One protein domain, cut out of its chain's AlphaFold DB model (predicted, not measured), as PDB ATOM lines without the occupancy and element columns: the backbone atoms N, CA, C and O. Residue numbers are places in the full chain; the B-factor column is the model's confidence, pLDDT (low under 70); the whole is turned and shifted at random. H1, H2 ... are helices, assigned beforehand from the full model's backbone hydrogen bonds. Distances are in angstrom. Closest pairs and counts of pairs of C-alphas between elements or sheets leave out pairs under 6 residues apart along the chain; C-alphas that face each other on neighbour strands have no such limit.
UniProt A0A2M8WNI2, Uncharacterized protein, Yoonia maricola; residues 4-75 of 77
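What this domain is: This is residues 4 to 75 of the 77 residues of an uncharacterized protein of Yoonia maricola (UniProt A0A2M8WNI2). Short helices cluster loosely about H2, nearest the middle, with H3, H4 and H6 round it and H5 beyond; H1 reaches away from H2 to one side and makes the length. The 72 printed residues hold six named helices, H1 to H6 in chain order, and no named strand: all helix. The whole is compact, radius of gyration of the C-alphas 11.7 A, spans 33 by 25 by 24 A.

Where its parts are: H1, residues 4 to 13, 13.8 A long, begins at C-alpha 4 (221.643, 171.074, 179.213). H2 is residues 23 to 29, H3 35 to 38, H4 42 to 51, 14.3 A, and H5 57 to 61. H6, residues 66 to 74, 12.0 A, ends at C-alpha 74 (202.205, 151.417, 186.846).

How they stand to each other: H1 and H2 touch as a helical hairpin, opposite ways at a steep tilt of 45 degrees; their closest C-alphas, Leu 13 and Ala 25, are 5.8 A apart. H2 touches H6, about perpendicular at 85 degrees, closest C-alphas Leu 23 and Met 69, 6.8 A. H4 is close but not clearly touching H2, closest C-alphas Met 27 and Ile 49, 7.6 A. H3 and H5 are each close but not clearly touching H6. Every O i to N i+4 pair is within hydrogen-bond range in H1, H2, H4, H5 and H6; H3 is too short for one.

The domain as a whole: The farthest C-alphas, Gly 4 and Asp 41, are 34.2 A apart. The printed part has no cut and no long link. Residues 4 to 20 are under pLDDT 70.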
ATOM      1  N   GLY A   4     222.228 172.171 179.991       58.81
ATOM      2  CA  GLY A   4     221.643 171.074 179.213       58.81
ATOM      3  C   GLY A   4     221.071 169.922 180.052       58.81
ATOM      4  O   GLY A   4     220.059 169.357 179.659       58.81
ATOM      5  N   ASP A   5     221.637 169.620 181.227       64.75
ATOM      6  CA  ASP A   5     221.065 168.638 182.165       64.75
ATOM      7  C   ASP A   5     219.798 169.184 182.836       64.75
ATOM      8  O   ASP A   5     218.820 168.464 183.003       64.75
ATOM      9  N   MET A   6     219.789 170.473 183.195       55.88
ATOM     10  CA  MET A   6     218.605 171.119 183.776       55.88
ATOM     11  C   MET A   6     217.485 171.296 182.750       55.88
ATOM     12  O   MET A   6     216.325 171.088 183.083       55.88
ATOM     13  N   MET A   7     217.816 171.624 181.499       54.72
ATOM     14  CA  MET A   7     216.830 171.720 180.424       54.72
ATOM     15  C   MET A   7     216.339 170.342 179.970       54.72
ATOM     16  O   MET A   7     215.165 170.213 179.661       54.72
ATOM     17  N   GLY A   8     217.184 169.306 179.988       55.16
ATOM     18  CA  GLY A   8     216.773 167.917 179.763       55.16
ATOM     19  C   GLY A   8     215.869 167.378 180.873       55.16
ATOM     20  O   GLY A   8     214.904 166.687 180.578       55.16
ATOM     21  N   LYS A   9     216.110 167.763 182.134       56.06
ATOM     22  CA  LYS A   9     215.214 167.460 183.260       56.06
ATOM     23  C   LYS A   9     213.903 168.237 183.199       56.06
ATOM     24  O   LYS A   9     212.860 167.636 183.388       56.06
ATOM     25  N   ALA A  10     213.936 169.532 182.885       48.50
ATOM     26  CA  ALA A  10     212.730 170.349 182.729       48.50
ATOM     27  C   ALA A  10     211.908 169.941 181.495       48.50
ATOM     28  O   ALA A  10     210.685 169.932 181.550       48.50
ATOM     29  N   ALA A  11     212.567 169.558 180.400       51.09
ATOM     30  CA  ALA A  11     211.918 168.959 179.242       51.09
ATOM     31  C   ALA A  11     211.408 167.549 179.558       51.09
ATOM     32  O   ALA A  11     210.335 167.213 179.099       51.09
ATOM     33  N   GLY A  12     212.105 166.745 180.365       51.84
ATOM     34  CA  GLY A  12     211.590 165.463 180.865       51.84
ATOM     35  C   GLY A  12     210.329 165.645 181.712       51.84
ATOM     36  O   GLY A  12     209.338 164.972 181.490       51.84
ATOM     37  N   LEU A  13     210.323 166.650 182.587       51.81
ATOM     38  CA  LEU A  13     209.173 167.037 183.404       51.81
ATOM     39  C   LEU A  13     207.969 167.536 182.592       51.81
ATOM     40  O   LEU A  13     206.831 167.448 183.045       51.81
ATOM     41  N   MET A  14     208.244 168.129 181.430       53.03
ATOM     42  CA  MET A  14     207.264 168.764 180.550       53.03
ATOM     43  C   MET A  14     207.148 168.051 179.193       53.03
ATOM     44  O   MET A  14     206.745 168.669 178.209       53.03
ATOM     45  N   GLY A  15     207.531 166.774 179.132       51.59
ATOM     46  CA  GLY A  15     207.482 165.958 177.923       51.59
ATOM     47  C   GLY A  15     208.383 166.470 176.809       51.59
ATOM     48  O   GLY A  15     207.972 167.270 175.962       51.59
ATOM     49  N   GLY A  16     209.616 165.965 176.756       43.84
ATOM     50  CA  GLY A  16     210.585 166.303 175.723       43.84
ATOM     51  C   GLY A  16     209.958 166.162 174.336       43.84
ATOM     52  O   GLY A  16     209.552 165.079 173.936       43.84
ATOM     53  N   ALA A  17     209.860 167.287 173.624       45.34
ATOM     54  CA  ALA A  17     209.337 167.421 172.260       45.34
ATOM     55  C   ALA A  17     207.893 166.924 171.995       45.34
ATOM     56  O   ALA A  17     207.479 166.936 170.835       45.34
ATOM     57  N   GLY A  18     207.119 166.552 173.025       46.75
ATOM     58  CA  GLY A  18     205.827 165.869 172.856       46.75
ATOM     59  C   GLY A  18     204.738 166.144 173.898       46.75
ATOM     60  O   GLY A  18     203.646 165.623 173.731       46.75
ATOM     61  N   GLY A  19     204.971 166.967 174.927       53.31
ATOM     62  CA  GLY A  19     203.899 167.474 175.800       53.31
ATOM     63  C   GLY A  19     203.273 166.484 176.794       53.31
ATOM     64  O   GLY A  19     202.325 166.863 177.473       53.31
ATOM     65  N   ASP A  20     203.789 165.261 176.920       61.72
ATOM     66  CA  ASP A  20     203.383 164.333 177.982       61.72
ATOM     67  C   ASP A  20     204.092 164.680 179.301       61.72
ATOM     68  O   ASP A  20     205.320 164.725 179.367       61.72
ATOM     69  N   PHE A  21     203.335 164.935 180.366       72.81
ATOM     70  CA  PHE A  21     203.888 165.084 181.717       72.81
ATOM     71  C   PHE A  21     204.571 163.779 182.138       72.81
ATOM     72  O   PHE A  21     204.043 162.707 181.891       72.81
ATOM     73  N   ASP A  22     205.746 163.829 182.762       78.31
ATOM     74  CA  ASP A  22     206.397 162.617 183.275       78.31
ATOM     75  C   ASP A  22     206.240 162.563 184.794       78.31
ATOM     76  O   ASP A  22     206.937 163.251 185.549       78.31
ATOM     77  N   LEU A  23     205.298 161.729 185.238       78.88
ATOM     78  CA  LEU A  23     205.023 161.521 186.652       78.88
ATOM     79  C   LEU A  23     206.257 160.994 187.399       78.88
ATOM     80  O   LEU A  23     206.528 161.445 188.509       78.88
ATOM     81  N   GLY A  24     207.033 160.085 186.801       80.44
ATOM     82  CA  GLY A  24     208.215 159.501 187.436       80.44
ATOM     83  C   GLY A  24     209.312 160.541 187.656       80.44
ATOM     84  O   GLY A  24     209.843 160.660 188.761       80.44
ATOM     85  N   ALA A  25     209.584 161.361 186.638       80.56
ATOM     86  CA  ALA A  25     210.541 162.462 186.742       80.56
ATOM     87  C   ALA A  25     210.098 163.513 187.772       80.56
ATOM     88  O   ALA A  25     210.919 164.024 188.539       80.56
ATOM     89  N   LYS A  26     208.794 163.818 187.821       78.69
ATOM     90  CA  LYS A  26     208.232 164.739 188.812       78.69
ATOM     91  C   LYS A  26     208.404 164.216 190.232       78.69
ATOM     92  O   LYS A  26     208.746 164.971 191.134       78.69
ATOM     93  N   MET A  27     208.202 162.925 190.429       80.94
ATOM     94  CA  MET A  27     208.317 162.288 191.737       80.94
ATOM     95  C   MET A  27     209.754 162.301 192.233       80.94
ATOM     96  O   MET A  27     209.998 162.742 193.355       80.94
ATOM     97  N   GLU A  28     210.708 161.958 191.367       83.44
ATOM     98  CA  GLU A  28     212.134 162.057 191.680       83.44
ATOM     99  C   GLU A  28     212.538 163.504 192.031       83.44
ATOM    100  O   GLU A  28     213.294 163.724 192.979       83.44
ATOM    101  N   GLU A  29     211.987 164.508 191.335       81.94
ATOM    102  CA  GLU A  29     212.191 165.934 191.647       81.94
ATOM    103  C   GLU A  29     211.665 166.306 193.043       81.94
ATOM    104  O   GLU A  29     212.317 167.052 193.777       81.94
ATOM    105  N   LEU A  30     210.516 165.755 193.438       78.94
ATOM    106  CA  LEU A  30     209.921 165.936 194.767       78.94
ATOM    107  C   LEU A  30     210.605 165.074 195.852       78.94
ATOM    108  O   LEU A  30     210.206 165.111 197.022       78.94
ATOM    109  N   GLY A  31     211.636 164.304 195.483       79.88
ATOM    110  CA  GLY A  31     212.337 163.368 196.363       79.88
ATOM    111  C   GLY A  31     211.494 162.153 196.756       79.88
ATOM    112  O   GLY A  31     211.762 161.534 197.786       79.88
ATOM    113  N   ILE A  32     210.454 161.844 195.981       81.69
ATOM    114  CA  ILE A  32     209.639 160.637 196.101       81.69
ATOM    115  C   ILE A  32     210.257 159.571 195.201       81.69
ATOM    116  O   ILE A  32     210.485 159.799 194.014       81.69
ATOM    117  N   ASP A  33     210.518 158.396 195.766       84.81
ATOM    118  CA  ASP A  33     210.924 157.247 194.969       84.81
ATOM    119  C   ASP A  33     209.711 156.765 194.149       84.81
ATOM    120  O   ASP A  33     208.685 156.421 194.745       84.81
ATOM    121  N   PRO A  34     209.791 156.730 192.807       77.00
ATOM    122  CA  PRO A  34     208.675 156.315 191.964       77.00
ATOM    123  C   PRO A  34     208.177 154.891 192.268       77.00
ATOM    124  O   PRO A  34     206.997 154.601 192.084       77.00
ATOM    125  N   SER A  35     209.025 154.016 192.821       82.69
ATOM    126  CA  SER A  35     208.621 152.673 193.275       82.69
ATOM    127  C   SER A  35     207.645 152.694 194.461       82.69
ATOM    128  O   SER A  35     206.900 151.736 194.684       82.69
ATOM    129  N   MET A  36     207.575 153.795 195.219       80.88
ATOM    130  CA  MET A  36     206.552 153.963 196.258       80.88
ATOM    131  C   MET A  36     205.151 154.093 195.657       80.88
ATOM    132  O   MET A  36     204.184 153.691 196.296       80.88
ATOM    133  N   LEU A  37     205.040 154.589 194.422       78.75
ATOM    134  CA  LEU A  37     203.767 154.775 193.719       78.75
ATOM    135  C   LEU A  37     203.166 153.448 193.261       78.75
ATOM    136  O   LEU A  37     201.949 153.328 193.182       78.75
ATOM    137  N   GLU A  38     203.998 152.434 193.003       78.56
ATOM    138  CA  GLU A  38     203.532 151.088 192.646       78.56
ATOM    139  C   GLU A  38     202.638 150.497 193.745       78.56
ATOM    140  O   GLU A  38     201.652 149.816 193.459       78.56
ATOM    141  N   ASN A  39     202.957 150.814 195.003       81.75
ATOM    142  CA  ASN A  39     202.235 150.349 196.185       81.75
ATOM    143  C   ASN A  39     201.102 151.290 196.620       81.75
ATOM    144  O   ASN A  39     200.352 150.946 197.535       81.75
ATOM    145  N   LEU A  40     200.983 152.462 195.993       82.69
ATOM    146  CA  LEU A  40     199.921 153.423 196.253       82.69
ATOM    147  C   LEU A  40     198.830 153.314 195.187       82.69
ATOM    148  O   LEU A  40     199.054 152.959 194.024       82.69
ATOM    149  N   ASP A  41     197.610 153.599 195.610       85.44
ATOM    150  CA  ASP A  41     196.502 153.854 194.710       85.44
ATOM    151  C   ASP A  41     196.604 155.265 194.124       85.44
ATOM    152  O   ASP A  41     197.367 156.115 194.582       85.44
ATOM    153  N   VAL A  42     195.820 155.509 193.079       82.50
ATOM    154  CA  VAL A  42     195.780 156.796 192.379       82.50
ATOM    155  C   VAL A  42     195.522 157.960 193.347       82.50
ATOM    156  O   VAL A  42     196.177 158.997 193.257       82.50
ATOM    157  N   GLU A  43     194.613 157.778 194.307       84.69
ATOM    158  CA  GLU A  43     194.304 158.790 195.322       84.69
ATOM    159  C   GLU A  43     195.478 159.033 196.280       84.69
ATOM    160  O   GLU A  43     195.808 160.189 196.557       84.69
ATOM    161  N   GLY A  44     196.160 157.980 196.741       87.00
ATOM    162  CA  GLY A  44     197.355 158.100 197.576       87.00
ATOM    163  C   GLY A  44     198.501 158.808 196.858       87.00
ATOM    164  O   GLY A  44     199.171 159.656 197.447       87.00
ATOM    165  N   VAL A  45     198.683 158.526 195.567       83.38
ATOM    166  CA  VAL A  45     199.655 159.222 194.717       83.38
ATOM    167  C   VAL A  45     199.313 160.710 194.604       83.38
ATOM    168  O   VAL A  45     200.176 161.547 194.862       83.38
ATOM    169  N   LYS A  46     198.057 161.057 194.296       84.25
ATOM    170  CA  LYS A  46     197.583 162.453 194.233       84.25
ATOM    171  C   LYS A  46     197.840 163.213 195.532       84.25
ATOM    172  O   LYS A  46     198.456 164.274 195.501       84.25
ATOM    173  N   ALA A  47     197.440 162.639 196.665       87.44
ATOM    174  CA  ALA A  47     197.638 163.251 197.975       87.44
ATOM    175  C   ALA A  47     199.127 163.484 198.280       87.44
ATOM    176  O   ALA A  47     199.497 164.540 198.789       87.44
ATOM    177  N   MET A  48     199.993 162.532 197.922       83.88
ATOM    178  CA  MET A  48     201.437 162.650 198.130       83.88
ATOM    179  C   MET A  48     202.049 163.768 197.274       83.88
ATOM    180  O   MET A  48     202.893 164.523 197.753       83.88
ATOM    181  N   ILE A  49     201.613 163.901 196.020       82.88
ATOM    182  CA  ILE A  49     202.040 164.965 195.100       82.88
ATOM    183  C   ILE A  49     201.626 166.344 195.633       82.88
ATOM    184  O   ILE A  49     202.457 167.256 195.693       82.88
ATOM    185  N   GLU A  50     200.367 166.485 196.053       85.31
ATOM    186  CA  GLU A  50     199.841 167.726 196.635       85.31
ATOM    187  C   GLU A  50     200.569 168.096 197.930       85.31
ATOM    188  O   GLU A  50     200.946 169.253 198.122       85.31
ATOM    189  N   GLU A  51     200.850 167.117 198.797       85.31
ATOM    190  CA  GLU A  51     201.585 167.327 200.050       85.31
ATOM    191  C   GLU A  51     203.013 167.841 199.806       85.31
ATOM    192  O   GLU A  51     203.542 168.636 200.587       85.31
ATOM    193  N   LYS A  52     203.642 167.448 198.693       82.06
ATOM    194  CA  LYS A  52     204.953 167.969 198.279       82.06
ATOM    195  C   LYS A  52     204.890 169.346 197.615       82.06
ATOM    196  O   LYS A  52     205.938 169.894 197.272       82.06
ATOM    197  N   GLY A  53     203.700 169.924 197.469       78.75
ATOM    198  CA  GLY A  53     203.496 171.262 196.922       78.75
ATOM    199  C   GLY A  53     203.387 171.303 195.400       78.75
ATOM    200  O   GLY A  53     203.602 172.364 194.814       78.75
ATOM    201  N   PHE A  54     203.080 170.177 194.752       81.81
ATOM    202  CA  PHE A  54     202.743 170.177 193.336       81.81
ATOM    203  C   PHE A  54     201.234 170.307 193.148       81.81
ATOM    204  O   PHE A  54     200.448 169.552 193.709       81.81
ATOM    205  N   ASP A  55     200.850 171.288 192.340       84.12
ATOM    206  CA  ASP A  55     199.459 171.637 192.108       84.12
ATOM    207  C   ASP A  55     198.873 170.789 190.973       84.12
ATOM    208  O   ASP A  55     199.187 170.986 189.796       84.12
ATOM    209  N   LEU A  56     198.002 169.847 191.338       79.94
ATOM    210  CA  LEU A  56     197.314 168.969 190.394       79.94
ATOM    211  C   LEU A  56     196.405 169.736 189.430       79.94
ATOM    212  O   LEU A  56     196.212 169.296 188.298       79.94
ATOM    213  N   SER A  57     195.919 170.917 189.820       83.00
ATOM    214  CA  SER A  57     195.078 171.740 188.946       83.00
ATOM    215  C   SER A  57     195.823 172.240 187.704       83.00
ATOM    216  O   SER A  57     195.204 172.543 186.682       83.00
ATOM    217  N   MET A  58     197.161 172.280 187.749       79.00
ATOM    218  CA  MET A  58     197.971 172.574 186.569       79.00
ATOM    219  C   MET A  58     197.918 171.441 185.541       79.00
ATOM    220  O   MET A  58     197.952 171.726 184.348       79.00
ATOM    221  N   LEU A  59     197.806 170.182 185.976       80.50
ATOM    222  CA  LEU A  59     197.651 169.037 185.073       80.50
ATOM    223  C   LEU A  59     196.285 169.068 184.393       80.50
ATOM    224  O   LEU A  59     196.221 168.990 183.167       80.50
ATOM    225  N   ASP A  60     195.225 169.328 185.160       78.12
ATOM    226  CA  ASP A  60     193.875 169.521 184.617       78.12
ATOM    227  C   ASP A  60     193.835 170.672 183.600       78.12
ATOM    228  O   ASP A  60     193.247 170.549 182.524       78.12
ATOM    229  N   GLY A  61     194.511 171.789 183.895       78.31
ATOM    230  CA  GLY A  61     194.619 172.936 182.988       78.31
ATOM    231  C   GLY A  61     195.381 172.642 181.691       78.31
ATOM    232  O   GLY A  61     195.148 173.306 180.679       78.31
ATOM    233  N   LEU A  62     196.263 171.641 181.705       77.69
ATOM    234  CA  LEU A  62     196.980 171.134 180.533       77.69
ATOM    235  C   LEU A  62     196.218 170.002 179.818       77.69
ATOM    236  O   LEU A  62     196.657 169.561 178.757       77.69
ATOM    237  N   GLY A  63     195.074 169.564 180.357       79.81
ATOM    238  CA  GLY A  63     194.307 168.426 179.844       79.81
ATOM    239  C   GLY A  63     194.984 167.077 180.097       79.81
ATOM    240  O   GLY A  63     194.739 166.126 179.361       79.81
ATOM    241  N   ILE A  64     195.864 167.014 181.096       80.31
ATOM    242  CA  ILE A  64     196.622 165.823 181.463       80.31
ATOM    243  C   ILE A  64     195.836 165.069 182.524       80.31
ATOM    244  O   ILE A  64     195.707 165.534 183.656       80.31
ATOM    245  N   ASP A  65     195.336 163.893 182.155       84.19
ATOM    246  CA  ASP A  65     194.657 163.011 183.093       84.19
ATOM    247  C   ASP A  65     195.691 162.276 183.951       84.19
ATOM    248  O   ASP A  65     196.385 161.358 183.502       84.19
ATOM    249  N   LEU A  66     195.809 162.710 185.204       79.75
ATOM    250  CA  LEU A  66     196.730 162.103 186.152       79.75
ATOM    251  C   LEU A  66     196.386 160.628 186.432       79.75
ATOM    252  O   LEU A  66     197.292 159.849 186.720       79.75
ATOM    253  N   ASP A  67     195.126 160.215 186.304       85.06
ATOM    254  CA  ASP A  67     194.727 158.821 186.527       85.06
ATOM    255  C   ASP A  67     195.287 157.934 185.415       85.06
ATOM    256  O   ASP A  67     195.889 156.893 185.689       85.06
ATOM    257  N   GLU A  68     195.186 158.393 184.165       85.50
ATOM    258  CA  GLU A  68     195.797 157.731 183.011       85.50
ATOM    259  C   GLU A  68     197.326 157.713 183.130       85.50
ATOM    260  O   GLU A  68     197.970 156.711 182.816       85.50
ATOM    261  N   MET A  69     197.923 158.795 183.629       81.44
ATOM    262  CA  MET A  69     199.367 158.885 183.852       81.44
ATOM    263  C   MET A  69     199.862 157.894 184.898       81.44
ATOM    264  O   MET A  69     200.875 157.232 184.683       81.44
ATOM    265  N   ILE A  70     199.149 157.775 186.018       82.75
ATOM    266  CA  ILE A  70     199.468 156.812 187.073       82.75
ATOM    267  C   ILE A  70     199.276 155.392 186.544       82.75
ATOM    268  O   ILE A  70     200.151 154.554 186.752       82.75
ATOM    269  N   ALA A  71     198.199 155.122 185.804       83.94
ATOM    270  CA  ALA A  71     197.973 153.819 185.184       83.94
ATOM    271  C   ALA A  71     199.098 153.454 184.198       83.94
ATOM    272  O   ALA A  71     199.665 152.367 184.294       83.94
ATOM    273  N   LYS A  72     199.508 154.376 183.313       81.94
ATOM    274  CA  LYS A  72     200.660 154.195 182.408       81.94
ATOM    275  C   LYS A  72     201.959 153.968 183.171       81.94
ATOM    276  O   LYS A  72     202.720 153.070 182.823       81.94
ATOM    277  N   PHE A  73     202.199 154.755 184.217       79.56
ATOM    278  CA  PHE A  73     203.384 154.635 185.061       79.56
ATOM    279  C   PHE A  73     203.458 153.259 185.743       79.56
ATOM    280  O   PHE A  73     204.517 152.639 185.770       79.56
ATOM    281  N   LYS A  74     202.323 152.747 186.229       77.88
ATOM    282  CA  LYS A  74     202.205 151.417 186.846       77.88
ATOM    283  C   LYS A  74     202.171 150.270 185.826       77.88
ATOM    284  O   LYS A  74     202.195 149.107 186.221       77.88
ATOM    285  N   GLY A  75     202.122 150.571 184.527       74.56
ATOM    286  CA  GLY A  75     201.970 149.572 183.467       74.56
ATOM    287  C   GLY A  75     200.581 148.921 183.425       74.56
ATOM    288  O   GLY A  75     200.440 147.802 182.938       74.56
TER     289      GLY A  75